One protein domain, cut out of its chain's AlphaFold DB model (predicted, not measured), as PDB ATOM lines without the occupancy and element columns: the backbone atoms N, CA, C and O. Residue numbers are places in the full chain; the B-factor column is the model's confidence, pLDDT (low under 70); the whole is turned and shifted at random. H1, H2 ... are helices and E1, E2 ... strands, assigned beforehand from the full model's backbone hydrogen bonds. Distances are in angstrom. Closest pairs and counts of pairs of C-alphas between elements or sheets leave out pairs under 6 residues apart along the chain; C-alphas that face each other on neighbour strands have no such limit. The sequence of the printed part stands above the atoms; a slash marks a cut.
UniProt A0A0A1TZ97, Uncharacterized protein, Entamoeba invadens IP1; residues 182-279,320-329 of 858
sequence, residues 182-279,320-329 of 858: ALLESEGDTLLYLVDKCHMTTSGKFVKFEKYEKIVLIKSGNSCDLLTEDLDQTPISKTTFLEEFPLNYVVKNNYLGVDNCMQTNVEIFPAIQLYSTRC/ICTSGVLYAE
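Overview. This is residues 182 to 279 and 320 to 329 of the 858 residues of an uncharacterized protein of Entamoeba invadens IP1 (UniProt A0A0A1TZ97). A strongly twisted sheet of six strands and a small sheet of three make a sandwich that is only partly face to face, with strands crossed at 52 degrees and best planes 41 degrees apart. The small sheet, E3 E4 E5, covers the part of the large one around E1 and E2, while E7 and E9 lie beyond it; the short helix H1 grazes both sheets. The printed part has 108 residues, with nine named strands and one named helix in the order E1 E2 E3 E4 E5 H1 E6 E7 E8 E9; the sheets run E6 E1 E2 E8 E7 E9 and E3 E4 E5, both antiparallel. The class is mostly strand, though under half of the residues are in named elements. The whole is compact, with a radius of gyration of the C-alphas of 13.8 A and spans of 37 by 34 by 24 A.

Arrangement. E1, residues 182 to 186, and E2, residues 189 to 194, form a hairpin, with N 184 and O 191 2.8 A apart. E3, residues 198 to 200, E4, residues 206 to 212, and E5, residues 215 to 221, form a meander, each strand the antiparallel neighbour of the one before: N 199 and O 207 are 2.8 A apart, N 210 and O 217 2.8 A. The closest C-alphas of E2 and E4 are those of Tyr 193 and Phe 209, 7.1 A apart. H1, residues 234 to 238, only grazes the large sheet with residues 235 to 238 and the small one with 234 to 236; its backbone has 0 of 1 O i to N i+4 pairs within hydrogen-bond range but 2 of 2 O i to N i+3 pairs. E6, residues 239 to 242, is antiparallel to E1, with N 240 and O 183 2.8 A apart. E7, residues 249 to 254, and E8, residues 271 to 276, form a hairpin, with N 252 and O 273 2.8 A apart. E8 is antiparallel to E2, with N 192 and O 272 2.9 A apart. The edge strand E9, residues 325 to 328, is antiparallel to E7, with N 253 and O 326 2.8 A apart.

Along the chain. E1 begins at C-alpha 182, (133.632, 209.873, 172.671). E2 is 16.5 A long, E4 18.6 A, E5 20.0 A, E7 15.8 A and E8 16.6 A. E9 ends at C-alpha 328, (121.323, 196.337, 171.971).

Size, cuts and confidence. The C-alphas farthest apart, of Leu 226 and Cys 279, are 39.2 A apart. Residues 280 to 319 are not printed, and C-alphas 279 and 320 are 24.7 A apart across this cut. The links E5 to H1 and E7 to E8 are long. Mean pLDDT of the printed part is 79.9; 19 residues are under 70, among them 256 to 267.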
ATOM      1  N   ALA A 182     132.278 210.040 172.170       89.81
ATOM      2  CA  ALA A 182     133.632 209.873 172.671       89.81
ATOM      3  C   ALA A 182     133.841 208.401 173.051       89.81
ATOM      4  O   ALA A 182     133.189 207.881 173.958       89.81
ATOM      5  N   LEU A 183     134.734 207.727 172.332       88.44
ATOM      6  CA  LEU A 183     135.025 206.309 172.483       88.44
ATOM      7  C   LEU A 183     136.348 206.120 173.226       88.44
ATOM      8  O   LEU A 183     137.410 206.373 172.666       88.44
ATOM      9  N   LEU A 184     136.287 205.703 174.485       88.19
ATOM     10  CA  LEU A 184     137.447 205.528 175.353       88.19
ATOM     11  C   LEU A 184     137.810 204.045 175.473       88.19
ATOM     12  O   LEU A 184     137.033 203.250 176.003       88.19
ATOM     13  N   GLU A 185     139.012 203.675 175.038       80.94
ATOM     14  CA  GLU A 185     139.547 202.324 175.224       80.94
ATOM     15  C   GLU A 185     140.201 202.181 176.610       80.94
ATOM     16  O   GLU A 185     141.138 202.909 176.951       80.94
ATOM     17  N   SER A 186     139.718 201.235 177.422       74.00
ATOM     18  CA  SER A 186     140.185 201.009 178.794       74.00
ATOM     19  C   SER A 186     140.296 199.516 179.111       74.00
ATOM     20  O   SER A 186     139.286 198.841 179.246       74.00
ATOM     21  N   GLU A 187     141.525 199.010 179.275       66.56
ATOM     22  CA  GLU A 187     141.869 197.696 179.866       66.56
ATOM     23  C   GLU A 187     140.912 196.516 179.571       66.56
ATOM     24  O   GLU A 187     140.555 195.761 180.472       66.56
ATOM     25  N   GLY A 188     140.500 196.310 178.316       64.44
ATOM     26  CA  GLY A 188     139.574 195.214 177.972       64.44
ATOM     27  C   GLY A 188     138.235 195.670 177.420       64.44
ATOM     28  O   GLY A 188     137.663 194.967 176.591       64.44
ATOM     29  N   ASP A 189     137.785 196.851 177.836       71.06
ATOM     30  CA  ASP A 189     136.485 197.410 177.500       71.06
ATOM     31  C   ASP A 189     136.631 198.654 176.618       71.06
ATOM     32  O   ASP A 189     137.521 199.492 176.793       71.06
ATOM     33  N   THR A 190     135.692 198.813 175.693       84.31
ATOM     34  CA  THR A 190     135.499 200.058 174.954       84.31
ATOM     35  C   THR A 190     134.301 200.778 175.564       84.31
ATOM     36  O   THR A 190     133.179 200.275 175.513       84.31
ATOM     37  N   LEU A 191     134.528 201.940 176.172       88.56
ATOM     38  CA  LEU A 191     133.479 202.768 176.759       88.56
ATOM     39  C   LEU A 191     133.036 203.835 175.764       88.56
ATOM     40  O   LEU A 191     133.863 204.467 175.113       88.56
ATOM     41  N   LEU A 192     131.732 204.062 175.674       88.50
ATOM     42  CA  LEU A 192     131.152 205.118 174.861       88.50
ATOM     43  C   LEU A 192     130.525 206.183 175.761       88.50
ATOM     44  O   LEU A 192     129.747 205.878 176.664       88.50
ATOM     45  N   TYR A 193     130.821 207.438 175.466       89.88
ATOM     46  CA  TYR A 193     130.192 208.599 176.076       89.88
ATOM     47  C   TYR A 193     129.527 209.429 174.981       89.88
ATOM     48  O   TYR A 193     130.090 209.591 173.898       89.88
ATOM     49  N   LEU A 194     128.337 209.957 175.254       87.56
ATOM     50  CA  LEU A 194     127.761 211.018 174.442       87.56
ATOM     51  C   LEU A 194     128.416 212.333 174.865       87.56
ATOM     52  O   LEU A 194     128.438 212.684 176.048       87.56
ATOM     53  N   VAL A 195     128.968 213.051 173.893       87.81
ATOM     54  CA  VAL A 195     129.601 214.347 174.138       87.81
ATOM     55  C   VAL A 195     128.544 215.341 174.627       87.81
ATOM     56  O   VAL A 195     127.375 215.278 174.247       87.81
ATOM     57  N   ASP A 196     128.944 216.206 175.554       89.25
ATOM     58  CA  ASP A 196     128.103 217.171 176.268       89.25
ATOM     59  C   ASP A 196     126.988 216.574 177.134       89.25
ATOM     60  O   ASP A 196     126.169 217.311 177.693       89.25
ATOM     61  N   LYS A 197     126.987 215.253 177.336       89.06
ATOM     62  CA  LYS A 197     126.075 214.568 178.255       89.06
ATOM     63  C   LYS A 197     126.803 214.070 179.496       89.06
ATOM     64  O   LYS A 197     127.974 213.699 179.462       89.06
ATOM     65  N   CYS A 198     126.090 214.086 180.616       89.50
ATOM     66  CA  CYS A 198     126.591 213.565 181.876       89.50
ATOM     67  C   CYS A 198     126.329 212.058 181.953       89.50
ATOM     68  O   CYS A 198     125.197 211.610 181.784       89.50
ATOM     69  N   HIS A 199     127.370 211.279 182.223       89.38
ATOM     70  CA  HIS A 199     127.322 209.830 182.358       89.38
ATOM     71  C   HIS A 199     127.663 209.405 183.779       89.38
ATOM     72  O   HIS A 199     128.606 209.920 184.371       89.38
ATOM     73  N   MET A 200     126.961 208.409 184.306       86.75
ATOM     74  CA  MET A 200     127.359 207.728 185.531       86.75
ATOM     75  C   MET A 200     128.196 206.495 185.177       86.75
ATOM     76  O   MET A 200     127.715 205.580 184.509       86.75
ATOM     77  N   THR A 201     129.451 206.458 185.619       85.75
ATOM     78  CA  THR A 201     130.357 205.321 185.426       85.75
ATOM     79  C   THR A 201     129.893 204.105 186.227       85.75
ATOM     80  O   THR A 201     129.118 204.221 187.174       85.75
ATOM     81  N   THR A 202     130.435 202.924 185.920       78.19
ATOM     82  CA  THR A 202     130.180 201.688 186.685       78.19
ATOM     83  C   THR A 202     130.607 201.777 188.157       78.19
ATOM     84  O   THR A 202     130.110 201.015 188.982       78.19
ATOM     85  N   SER A 203     131.482 202.724 188.510       81.75
ATOM     86  CA  SER A 203     131.877 203.012 189.893       81.75
ATOM     87  C   SER A 203     130.957 204.017 190.601       81.75
ATOM     88  O   SER A 203     131.255 204.405 191.728       81.75
ATOM     89  N   GLY A 204     129.899 204.500 189.939       82.44
ATOM     90  CA  GLY A 204     128.976 205.511 190.466       82.44
ATOM     91  C   GLY A 204     129.497 206.953 190.424       82.44
ATOM     92  O   GLY A 204     128.903 207.820 191.056       82.44
ATOM     93  N   LYS A 205     130.601 207.230 189.712       88.88
ATOM     94  CA  LYS A 205     131.083 208.607 189.500       88.88
ATOM     95  C   LYS A 205     130.370 209.234 188.310       88.88
ATOM     96  O   LYS A 205     130.067 208.534 187.352       88.88
ATOM     97  N   PHE A 206     130.177 210.545 188.336       91.06
ATOM     98  CA  PHE A 206     129.619 211.279 187.204       91.06
ATOM     99  C   PHE A 206     130.751 211.841 186.355       91.06
ATOM    100  O   PHE A 206     131.702 212.399 186.900       91.06
ATOM    101  N   VAL A 207     130.665 211.654 185.041       92.75
ATOM    102  CA  VAL A 207     131.672 212.049 184.056       92.75
ATOM    103  C   VAL A 207     130.979 212.686 182.856       92.75
ATOM    104  O   VAL A 207     129.999 212.149 182.348       92.75
ATOM    105  N   LYS A 208     131.498 213.812 182.374       94.31
ATOM    106  CA  LYS A 208     131.047 214.483 181.149       94.31
ATOM    107  C   LYS A 208     132.254 214.755 180.263       94.31
ATOM    108  O   LYS A 208     133.224 215.353 180.722       94.31
ATOM    109  N   PHE A 209     132.173 214.345 179.002       93.62
ATOM    110  CA  PHE A 209     133.080 214.814 177.955       93.62
ATOM    111  C   PHE A 209     132.475 216.090 177.390       93.62
ATOM    112  O   PHE A 209     131.540 216.026 176.599       93.62
ATOM    113  N   GLU A 210     132.936 217.239 177.864       92.50
ATOM    114  CA  GLU A 210     132.390 218.535 177.482       92.50
ATOM    115  C   GLU A 210     133.199 219.146 176.350       92.50
ATOM    116  O   GLU A 210     134.419 219.305 176.447       92.50
ATOM    117  N   LYS A 211     132.511 219.486 175.269       88.81
ATOM    118  CA  LYS A 211     133.108 220.119 174.112       88.81
ATOM    119  C   LYS A 211     133.252 221.615 174.357       88.81
ATOM    120  O   LYS A 211     132.298 222.321 174.665       88.81
ATOM    121  N   TYR A 212     134.463 222.100 174.139       83.31
ATOM    122  CA  TYR A 212     134.807 223.511 174.117       83.31
ATOM    123  C   TYR A 212     135.404 223.815 172.748       83.31
ATOM    124  O   TYR A 212     136.615 223.717 172.550       83.31
ATOM    125  N   GLU A 213     134.546 224.152 171.784       84.94
ATOM    126  CA  GLU A 213     134.947 224.421 170.396       84.94
ATOM    127  C   GLU A 213     135.703 223.231 169.766       84.94
ATOM    128  O   GLU A 213     135.088 222.207 169.455       84.94
ATOM    129  N   LYS A 214     137.028 223.351 169.579       84.12
ATOM    130  CA  LYS A 214     137.905 222.337 168.966       84.12
ATOM    131  C   LYS A 214     138.711 221.527 169.993       84.12
ATOM    132  O   LYS A 214     139.632 220.813 169.602       84.12
ATOM    133  N   ILE A 215     138.387 221.627 171.286       85.69
ATOM    134  CA  ILE A 215     138.908 220.749 172.347       85.69
ATOM    135  C   ILE A 215     137.759 220.101 173.126       85.69
ATOM    136  O   ILE A 215     136.632 220.595 173.133       85.69
ATOM    137  N   VAL A 216     138.050 219.000 173.810       87.69
ATOM    138  CA  VAL A 216     137.136 218.363 174.762       87.69
ATOM    139  C   VAL A 216     137.810 218.348 176.126       87.69
ATOM    140  O   VAL A 216     139.024 218.191 176.220       87.69
ATOM    141  N   LEU A 217     137.037 218.530 177.188       89.44
ATOM    142  CA  LEU A 217     137.497 218.401 178.564       89.44
ATOM    143  C   LEU A 217     136.677 217.321 179.263       89.44
ATOM    144  O   LEU A 217     135.462 217.236 179.100       89.44
ATOM    145  N   ILE A 218     137.340 216.499 180.063       92.69
ATOM    146  CA  ILE A 218     136.687 215.583 180.985       92.69
ATOM    147  C   ILE A 218     136.365 216.376 182.244       92.69
ATOM    148  O   ILE A 218     137.249 216.940 182.891       92.69
ATOM    149  N   LYS A 219     135.089 216.401 182.611       93.81
ATOM    150  CA  LYS A 219     134.658 216.823 183.936       93.81
ATOM    151  C   LYS A 219     134.189 215.620 184.723       93.81
ATOM    152  O   LYS A 219     133.510 214.755 184.168       93.81
ATOM    153  N   SER A 220     134.512 215.584 186.006       93.56
ATOM    154  CA  SER A 220     134.058 214.539 186.913       93.56
ATOM    155  C   SER A 220     133.525 215.123 188.222       93.56
ATOM    156  O   SER A 220     133.835 216.256 188.594       93.56
ATOM    157  N   GLY A 221     132.646 214.377 188.891       92.44
ATOM    158  CA  GLY A 221     131.983 214.840 190.107       92.44
ATOM    159  C   GLY A 221     131.110 213.781 190.778       92.44
ATOM    160  O   GLY A 221     131.031 212.627 190.345       92.44
ATOM    161  N   ASN A 222     130.446 214.196 191.859       88.81
ATOM    162  CA  ASN A 222     129.510 213.359 192.624       88.81
ATOM    163  C   ASN A 222     128.059 213.464 192.120       88.81
ATOM    164  O   ASN A 222     127.214 212.684 192.548       88.81
ATOM    165  N   SER A 223     127.773 214.422 191.239       89.62
ATOM    166  CA  SER A 223     126.504 214.597 190.527       89.62
ATOM    167  C   SER A 223     126.751 215.376 189.230       89.62
ATOM    168  O   SER A 223     127.827 215.956 189.058       89.62
ATOM    169  N   CYS A 224     125.766 215.412 188.330       87.31
ATOM    170  CA  CYS A 224     125.857 216.188 187.086       87.31
ATOM    171  C   CYS A 224     125.895 217.709 187.315       87.31
ATOM    172  O   CYS A 224     126.526 218.417 186.535       87.31
ATOM    173  N   ASP A 225     125.308 218.194 188.413       88.38
ATOM    174  CA  ASP A 225     125.318 219.619 188.783       88.38
ATOM    175  C   ASP A 225     126.647 220.076 189.399       88.38
ATOM    176  O   ASP A 225     126.942 221.268 189.460       88.38
ATOM    177  N   LEU A 226     127.455 219.131 189.887       89.62
ATOM    178  CA  LEU A 226     128.700 219.386 190.615       89.62
ATOM    179  C   LEU A 226     129.910 218.819 189.863       89.62
ATOM    180  O   LEU A 226     130.810 218.226 190.462       89.62
ATOM    181  N   LEU A 227     129.911 218.968 188.539       91.81
ATOM    182  CA  LEU A 227     131.015 218.553 187.680       91.81
ATOM    183  C   LEU A 227     132.121 219.614 187.658       91.81
ATOM    184  O   LEU A 227     131.888 220.773 187.314       91.81
ATOM    185  N   THR A 228     133.350 219.199 187.954       92.31
ATOM    186  CA  THR A 228     134.557 220.034 187.850       92.31
ATOM    187  C   THR A 228     135.523 219.454 186.821       92.31
ATOM    188  O   THR A 228     135.520 218.243 186.614       92.31
ATOM    189  N   GLU A 229     136.334 220.296 186.168       89.25
ATOM    190  CA  GLU A 229     137.403 219.837 185.260       89.25
ATOM    191  C   GLU A 229     138.309 218.850 186.001       89.25
ATOM    192  O   GLU A 229     138.808 219.154 187.087       89.25
ATOM    193  N   ASP A 230     138.450 217.642 185.451       86.12
ATOM    194  CA  ASP A 230     139.275 216.608 186.063       86.12
ATOM    195  C   ASP A 230     140.744 217.046 186.036       86.12
ATOM    196  O   ASP A 230     141.227 217.591 185.040       86.12
ATOM    197  N   LEU A 231     141.476 216.806 187.121       80.88
ATOM    198  CA  LEU A 231     142.908 217.107 187.150       80.88
ATOM    199  C   LEU A 231     143.680 216.191 186.193       80.88
ATOM    200  O   LEU A 231     144.738 216.571 185.696       80.88
ATOM    201  N   ASP A 232     143.144 214.998 185.931       84.44
ATOM    202  CA  ASP A 232     143.701 214.045 184.984       84.44
ATOM    203  C   ASP A 232     142.870 213.999 183.692       84.44
ATOM    204  O   ASP A 232     141.842 213.327 183.619       84.44
ATOM    205  N   GLN A 233     143.335 214.680 182.638       86.69
ATOM    206  CA  GLN A 233     142.746 214.541 181.295       86.69
ATOM    207  C   GLN A 233     143.516 213.569 180.394       86.69
ATOM    208  O   GLN A 233     143.250 213.506 179.190       86.69
ATOM    209  N   THR A 234     144.457 212.785 180.932       81.44
ATOM    210  CA  THR A 234     145.178 211.783 180.133       81.44
ATOM    211  C   THR A 234     144.264 210.799 179.391       81.44
ATOM    212  O   THR A 234     144.651 210.412 178.280       81.44
ATOM    213  N   PRO A 235     143.043 210.443 179.869       85.88
ATOM    214  CA  PRO A 235     142.152 209.577 179.103       85.88
ATOM    215  C   PRO A 235     141.779 210.141 177.724       85.88
ATOM    216  O   PRO A 235     141.603 209.356 176.800       85.88
ATOM    217  N   ILE A 236     141.751 211.469 177.535       85.06
ATOM    218  CA  ILE A 236     141.397 212.092 176.243       85.06
ATOM    219  C   ILE A 236     142.355 211.676 175.124       85.06
ATOM    220  O   ILE A 236     141.933 211.478 173.988       85.06
ATOM    221  N   SER A 237     143.636 211.481 175.441       77.31
ATOM    222  CA  SER A 237     144.639 211.039 174.462       77.31
ATOM    223  C   SER A 237     144.370 209.633 173.900       77.31
ATOM    224  O   SER A 237     144.910 209.275 172.854       77.31
ATOM    225  N   LYS A 238     143.532 208.842 174.585       80.25
ATOM    226  CA  LYS A 238     143.087 207.496 174.190       80.25
ATOM    227  C   LYS A 238     141.636 207.476 173.697       80.25
ATOM    228  O   LYS A 238     141.097 206.403 173.439       80.25
ATOM    229  N   THR A 239     140.994 208.639 173.594       84.81
ATOM    230  CA  THR A 239     139.604 208.755 173.159       84.81
ATOM    231  C   THR A 239     139.541 208.947 171.651       84.81
ATOM    232  O   THR A 239     140.224 209.802 171.105       84.81
ATOM    233  N   THR A 240     138.678 208.207 170.964       85.12
ATOM    234  CA  THR A 240     138.315 208.490 169.570       85.12
ATOM    235  C   THR A 240     137.011 209.281 169.538       85.12
ATOM    236  O   THR A 240     136.016 208.853 170.119       85.12
ATOM    237  N   PHE A 241     137.000 210.429 168.862       84.25
ATOM    238  CA  PHE A 241     135.813 211.271 168.712       84.25
ATOM    239  C   PHE A 241     135.117 210.992 167.381       84.25
ATOM    240  O   PHE A 241     135.769 210.983 166.338       84.25
ATOM    241  N   LEU A 242     133.805 210.755 167.414       78.88
ATOM    242  CA  LEU A 242     133.022 210.341 166.246       78.88
ATOM    243  C   LEU A 242     131.776 211.222 166.077       78.88
ATOM    244  O   LEU A 242     131.122 211.587 167.057       78.88
ATOM    245  N   GLU A 243     131.433 211.537 164.827       77.19
ATOM    246  CA  GLU A 243     130.169 212.202 164.464       77.19
ATOM    247  C   GLU A 243     128.999 211.211 164.436       77.19
ATOM    248  O   GLU A 243     127.875 211.557 164.781       77.19
ATOM    249  N   GLU A 244     129.272 209.950 164.094       72.88
ATOM    250  CA  GLU A 244     128.274 208.888 163.988       72.88
ATOM    251  C   GLU A 244     128.589 207.721 164.929       72.88
ATOM    252  O   GLU A 244     129.733 207.507 165.342       72.88
ATOM    253  N   PHE A 245     127.559 206.946 165.276       73.56
ATOM    254  CA  PHE A 245     127.731 205.754 166.099       73.56
ATOM    255  C   PHE A 245     128.554 204.703 165.329       73.56
ATOM    256  O   PHE A 245     128.248 204.426 164.165       73.56
ATOM    257  N   PRO A 246     129.589 204.092 165.935       66.62
ATOM    258  CA  PRO A 246     130.454 203.169 165.218       66.62
ATOM    259  C   PRO A 246     129.694 201.907 164.785       66.62
ATOM    260  O   PRO A 246     129.116 201.185 165.598       66.62
ATOM    261  N   LEU A 247     129.740 201.602 163.485       65.00
ATOM    262  CA  LEU A 247     129.191 200.362 162.933       65.00
ATOM    263  C   LEU A 247     129.940 199.145 163.505       65.00
ATOM    264  O   LEU A 247     131.153 199.200 163.706       65.00
ATOM    265  N   ASN A 248     129.255 198.001 163.623       76.50
ATOM    266  CA  ASN A 248     129.806 196.715 164.095       76.50
ATOM    267  C   ASN A 248     130.027 196.605 165.618       76.50
ATOM    268  O   ASN A 248     130.936 195.895 166.051       76.50
ATOM    269  N   TYR A 249     129.204 197.266 166.432       79.50
ATOM    270  CA  TYR A 249     129.237 197.116 167.888       79.50
ATOM    271  C   TYR A 249     127.867 196.740 168.455       79.50
ATOM    272  O   TYR A 249     126.836 197.158 167.941       79.50
ATOM    273  N   VAL A 250     127.877 195.966 169.540       78.94
ATOM    274  CA  VAL A 250     126.739 195.772 170.442       78.94
ATOM    275  C   VAL A 250     126.991 196.595 171.693       78.94
ATOM    276  O   VAL A 250     128.058 196.535 172.302       78.94
ATOM    277  N   VAL A 251     125.988 197.358 172.073       81.88
ATOM    278  CA  VAL A 251     125.939 198.199 173.251       81.88
ATOM    279  C   VAL A 251     125.447 197.404 174.450       81.88
ATOM    280  O   VAL A 251     124.441 196.703 174.376       81.88
ATOM    281  N   LYS A 252     126.112 197.577 175.586       85.88
ATOM    282  CA  LYS A 252     125.655 197.167 176.912       85.88
ATOM    283  C   LYS A 252     125.494 198.413 177.776       85.88
ATOM    284  O   LYS A 252     126.474 199.069 178.128       85.88
ATOM    285  N   ASN A 253     124.253 198.722 178.123       79.44
ATOM    286  CA  ASN A 253     123.889 199.835 178.992       79.44
ATOM    287  C   ASN A 253     123.809 199.336 180.438       79.44
ATOM    288  O   ASN A 253     123.052 198.406 180.719       79.44
ATOM    289  N   ASN A 254     124.571 199.950 181.345       77.75
ATOM    290  CA  ASN A 254     124.554 199.622 182.772       77.75
ATOM    291  C   ASN A 254     123.821 200.716 183.573       77.75
ATOM    292  O   ASN A 254     124.391 201.763 183.884       77.75
ATOM    293  N   TYR A 255     122.564 200.462 183.934       70.56
ATOM    294  CA  TYR A 255     121.729 201.295 184.800       70.56
ATOM    295  C   TYR A 255     121.956 200.904 186.266       70.56
ATOM    296  O   TYR A 255     121.248 200.067 186.828       70.56
ATOM    297  N   LEU A 256     122.981 201.483 186.897       66.06
ATOM    298  CA  LEU A 256     123.262 201.213 188.309       66.06
ATOM    299  C   LEU A 256     122.078 201.630 189.194       66.06
ATOM    300  O   LEU A 256     121.601 202.759 189.114       66.06
ATOM    301  N   GLY A 257     121.643 200.726 190.076       58.84
ATOM    302  CA  GLY A 257     120.643 201.016 191.108       58.84
ATOM    303  C   GLY A 257     119.183 201.004 190.645       58.84
ATOM    304  O   GLY A 257     118.318 201.391 191.428       58.84
ATOM    305  N   VAL A 258     118.885 200.556 189.416       59.56
ATOM    306  CA  VAL A 258     117.503 200.445 188.921       59.56
ATOM    307  C   VAL A 258     117.241 199.061 188.332       59.56
ATOM    308  O   VAL A 258     117.705 198.741 187.240       59.56
ATOM    309  N   ASP A 259     116.417 198.263 189.014       58.22
ATOM    310  CA  ASP A 259     116.105 196.883 188.606       58.22
ATOM    311  C   ASP A 259     115.391 196.785 187.243       58.22
ATOM    312  O   ASP A 259     115.452 195.748 186.588       58.22
ATOM    313  N   ASN A 260     114.771 197.879 186.783       61.06
ATOM    314  CA  ASN A 260     113.940 197.916 185.576       61.06
ATOM    315  C   ASN A 260     114.565 198.682 184.392       61.06
ATOM    316  O   ASN A 260     113.843 198.998 183.448       61.06
ATOM    317  N   CYS A 261     115.861 199.030 184.441       64.25
ATOM    318  CA  CYS A 261     116.538 199.835 183.402       64.25
ATOM    319  C   CYS A 261     115.769 201.121 183.054       64.25
ATOM    320  O   CYS A 261     115.726 201.559 181.906       64.25
ATOM    321  N   MET A 262     115.110 201.708 184.055       54.94
ATOM    322  CA  MET A 262     114.399 202.969 183.912       54.94
ATOM    323  C   MET A 262     115.328 204.096 184.350       54.94
ATOM    324  O   MET A 262     115.813 204.107 185.478       54.94
ATOM    325  N   GLN A 263     115.582 205.053 183.463       53.97
ATOM    326  CA  GLN A 263     116.213 206.312 183.850       53.97
ATOM    327  C   GLN A 263     115.252 207.050 184.790       53.97
ATOM    328  O   GLN A 263     114.129 207.368 184.409       53.97
ATOM    329  N   THR A 264     115.669 207.282 186.033       46.59
ATOM    330  CA  THR A 264     114.872 208.020 187.027       46.59
ATOM    331  C   THR A 264     115.090 209.530 186.948       46.59
ATOM    332  O   THR A 264     114.310 210.282 187.525       46.59
ATOM    333  N   ASN A 265     116.124 209.977 186.225       53.38
ATOM    334  CA  ASN A 265     116.449 211.383 186.031       53.38
ATOM    335  C   ASN A 265     116.924 211.627 184.587       53.38
ATOM    336  O   ASN A 265     117.779 210.894 184.086       53.38
ATOM    337  N   VAL A 266     116.353 212.639 183.929       53.81
ATOM    338  CA  VAL A 266     116.487 212.920 182.482       53.81
ATOM    339  C   VAL A 266     117.918 213.336 182.093       53.81
ATOM    340  O   VAL A 266     118.303 213.260 180.929       53.81
ATOM    341  N   GLU A 267     118.743 213.717 183.068       61.81
ATOM    342  CA  GLU A 267     120.070 214.300 182.833       61.81
ATOM    343  C   GLU A 267     121.243 213.310 182.958       61.81
ATOM    344  O   GLU A 267     122.379 213.673 182.649       61.81
ATOM    345  N   ILE A 268     121.000 212.064 183.388       72.06
ATOM    346  CA  ILE A 268     122.065 211.097 183.714       72.06
ATOM    347  C   ILE A 268     122.036 209.915 182.746       72.06
ATOM    348  O   ILE A 268     121.143 209.071 182.818       72.06
ATOM    349  N   PHE A 269     123.052 209.787 181.897       75.88
ATOM    350  CA  PHE A 269     123.231 208.635 181.015       75.88
ATOM    351  C   PHE A 269     123.942 207.477 181.735       75.88
ATOM    352  O   PHE A 269     124.833 207.710 182.558       75.88
ATOM    353  N   PRO A 270     123.581 206.213 181.451       76.81
ATOM    354  CA  PRO A 270     124.297 205.066 182.000       76.81
ATOM    355  C   PRO A 270     125.717 204.965 181.427       76.81
ATOM    356  O   PRO A 270     126.047 205.566 180.398       76.81
ATOM    357  N   ALA A 271     126.557 204.153 182.068       78.62
ATOM    358  CA  ALA A 271     127.816 203.718 181.477       78.62
ATOM    359  C   ALA A 271     127.519 202.801 180.284       78.62
ATOM    360  O   ALA A 271     126.851 201.770 180.440       78.62
ATOM    361  N   ILE A 272     128.034 203.173 179.115       84.94
ATOM    362  CA  ILE A 272     127.820 202.454 177.863       84.94
ATOM    363  C   ILE A 272     129.098 201.684 177.525       84.94
ATOM    364  O   ILE A 272     130.144 202.280 177.279       84.94
ATOM    365  N   GLN A 273     129.018 200.355 177.524       87.81
ATOM    366  CA  GLN A 273     130.095 199.463 177.083       87.81
ATOM    367  C   GLN A 273     129.808 198.987 175.656       87.81
ATOM    368  O   GLN A 273     128.672 198.624 175.351       87.81
ATOM    369  N   LEU A 274     130.818 198.966 174.788       85.38
ATOM    370  CA  LEU A 274     130.722 198.428 173.433       85.38
ATOM    371  C   LEU A 274     131.447 197.087 173.312       85.38
ATOM    372  O   LEU A 274     132.566 196.923 173.791       85.38
ATOM    373  N   TYR A 275     130.828 196.158 172.589       85.38
ATOM    374  CA  TYR A 275     131.393 194.865 172.216       85.38
ATOM    375  C   TYR A 275     131.442 194.748 170.699       85.38
ATOM    376  O   TYR A 275     130.420 194.902 170.034       85.38
ATOM    377  N   SER A 276     132.619 194.483 170.134       83.31
ATOM    378  CA  SER A 276     132.766 194.385 168.679       83.31
ATOM    379  C   SER A 276     132.082 193.134 168.132       83.31
ATOM    380  O   SER A 276     132.261 192.035 168.661       83.31
ATOM    381  N   THR A 277     131.334 193.279 167.034       81.62
ATOM    382  CA  THR A 277     130.812 192.133 166.272       81.62
ATOM    383  C   THR A 277     131.887 191.463 165.418       81.62
ATOM    384  O   THR A 277     131.709 190.349 164.920       81.62
ATOM    385  N   ARG A 278     133.033 192.132 165.263       85.06
ATOM    386  CA  ARG A 278     134.247 191.578 164.673       85.06
ATOM    387  C   ARG A 278     135.146 191.038 165.777       85.06
ATOM    388  O   ARG A 278     134.952 191.323 166.953       85.06
ATOM    389  N   CYS A 279     136.135 190.244 165.384       83.12
ATOM    390  CA  CYS A 279     137.147 189.797 166.326       83.12
ATOM    391  C   CYS A 279     137.975 190.993 166.809       83.12
ATOM    392  O   CYS A 279     138.670 191.621 166.008       83.12
ATOM    393  N   ILE A 320     116.117 193.065 176.673       69.25
ATOM    394  CA  ILE A 320     115.609 192.626 177.979       69.25
ATOM    395  C   ILE A 320     116.488 193.204 179.085       69.25
ATOM    396  O   ILE A 320     117.667 192.868 179.204       69.25
ATOM    397  N   CYS A 321     115.891 194.038 179.937       68.38
ATOM    398  CA  CYS A 321     116.553 194.504 181.146       68.38
ATOM    399  C   CYS A 321     116.705 193.358 182.152       68.38
ATOM    400  O   CYS A 321     115.710 192.809 182.623       68.38
ATOM    401  N   THR A 322     117.942 193.029 182.517       73.00
ATOM    402  CA  THR A 322     118.236 192.054 183.574       73.00
ATOM    403  C   THR A 322     119.174 192.692 184.587       73.00
ATOM    404  O   THR A 322     120.316 193.008 184.258       73.00
ATOM    405  N   SER A 323     118.695 192.904 185.818       75.69
ATOM    406  CA  SER A 323     119.480 193.511 186.910       75.69
ATOM    407  C   SER A 323     120.096 194.869 186.538       75.69
ATOM    408  O   SER A 323     121.269 195.122 186.809       75.69
ATOM    409  N   GLY A 324     119.321 195.724 185.861       70.19
ATOM    410  CA  GLY A 324     119.792 197.034 185.408       70.19
ATOM    411  C   GLY A 324     120.749 196.992 184.209       70.19
ATOM    412  O   GLY A 324     121.310 198.022 183.854       70.19
ATOM    413  N   VAL A 325     120.951 195.841 183.562       77.00
ATOM    414  CA  VAL A 325     121.782 195.715 182.355       77.00
ATOM    415  C   VAL A 325     120.906 195.453 181.138       77.00
ATOM    416  O   VAL A 325     120.006 194.615 181.190       77.00
ATOM    417  N   LEU A 326     121.188 196.147 180.036       78.25
ATOM    418  CA  LEU A 326     120.430 196.030 178.794       78.25
ATOM    419  C   LEU A 326     121.350 196.055 177.566       78.25
ATOM    420  O   LEU A 326     122.167 196.965 177.414       78.25
ATOM    421  N   TYR A 327     121.201 195.055 176.694       77.81
ATOM    422  CA  TYR A 327     122.016 194.865 175.489       77.81
ATOM    423  C   TYR A 327     121.252 195.256 174.213       77.81
ATOM    424  O   TYR A 327     120.077 194.904 174.087       77.81
ATOM    425  N   ALA A 328     121.902 195.940 173.265       71.56
ATOM    426  CA  ALA A 328     121.323 196.337 171.971       71.56
ATOM    427  C   ALA A 328     122.361 196.601 170.878       71.56
ATOM    428  O   ALA A 328     123.526 196.818 171.166       71.56
ATOM    429  N   GLU A 329     121.934 196.660 169.618       63.34
ATOM    430  CA  GLU A 329     122.798 197.025 168.476       63.34
ATOM    431  C   GLU A 329     123.050 198.533 168.326       63.34
ATOM    432  O   GLU A 329     123.893 198.948 167.536       63.34
TER     433      GLU A 329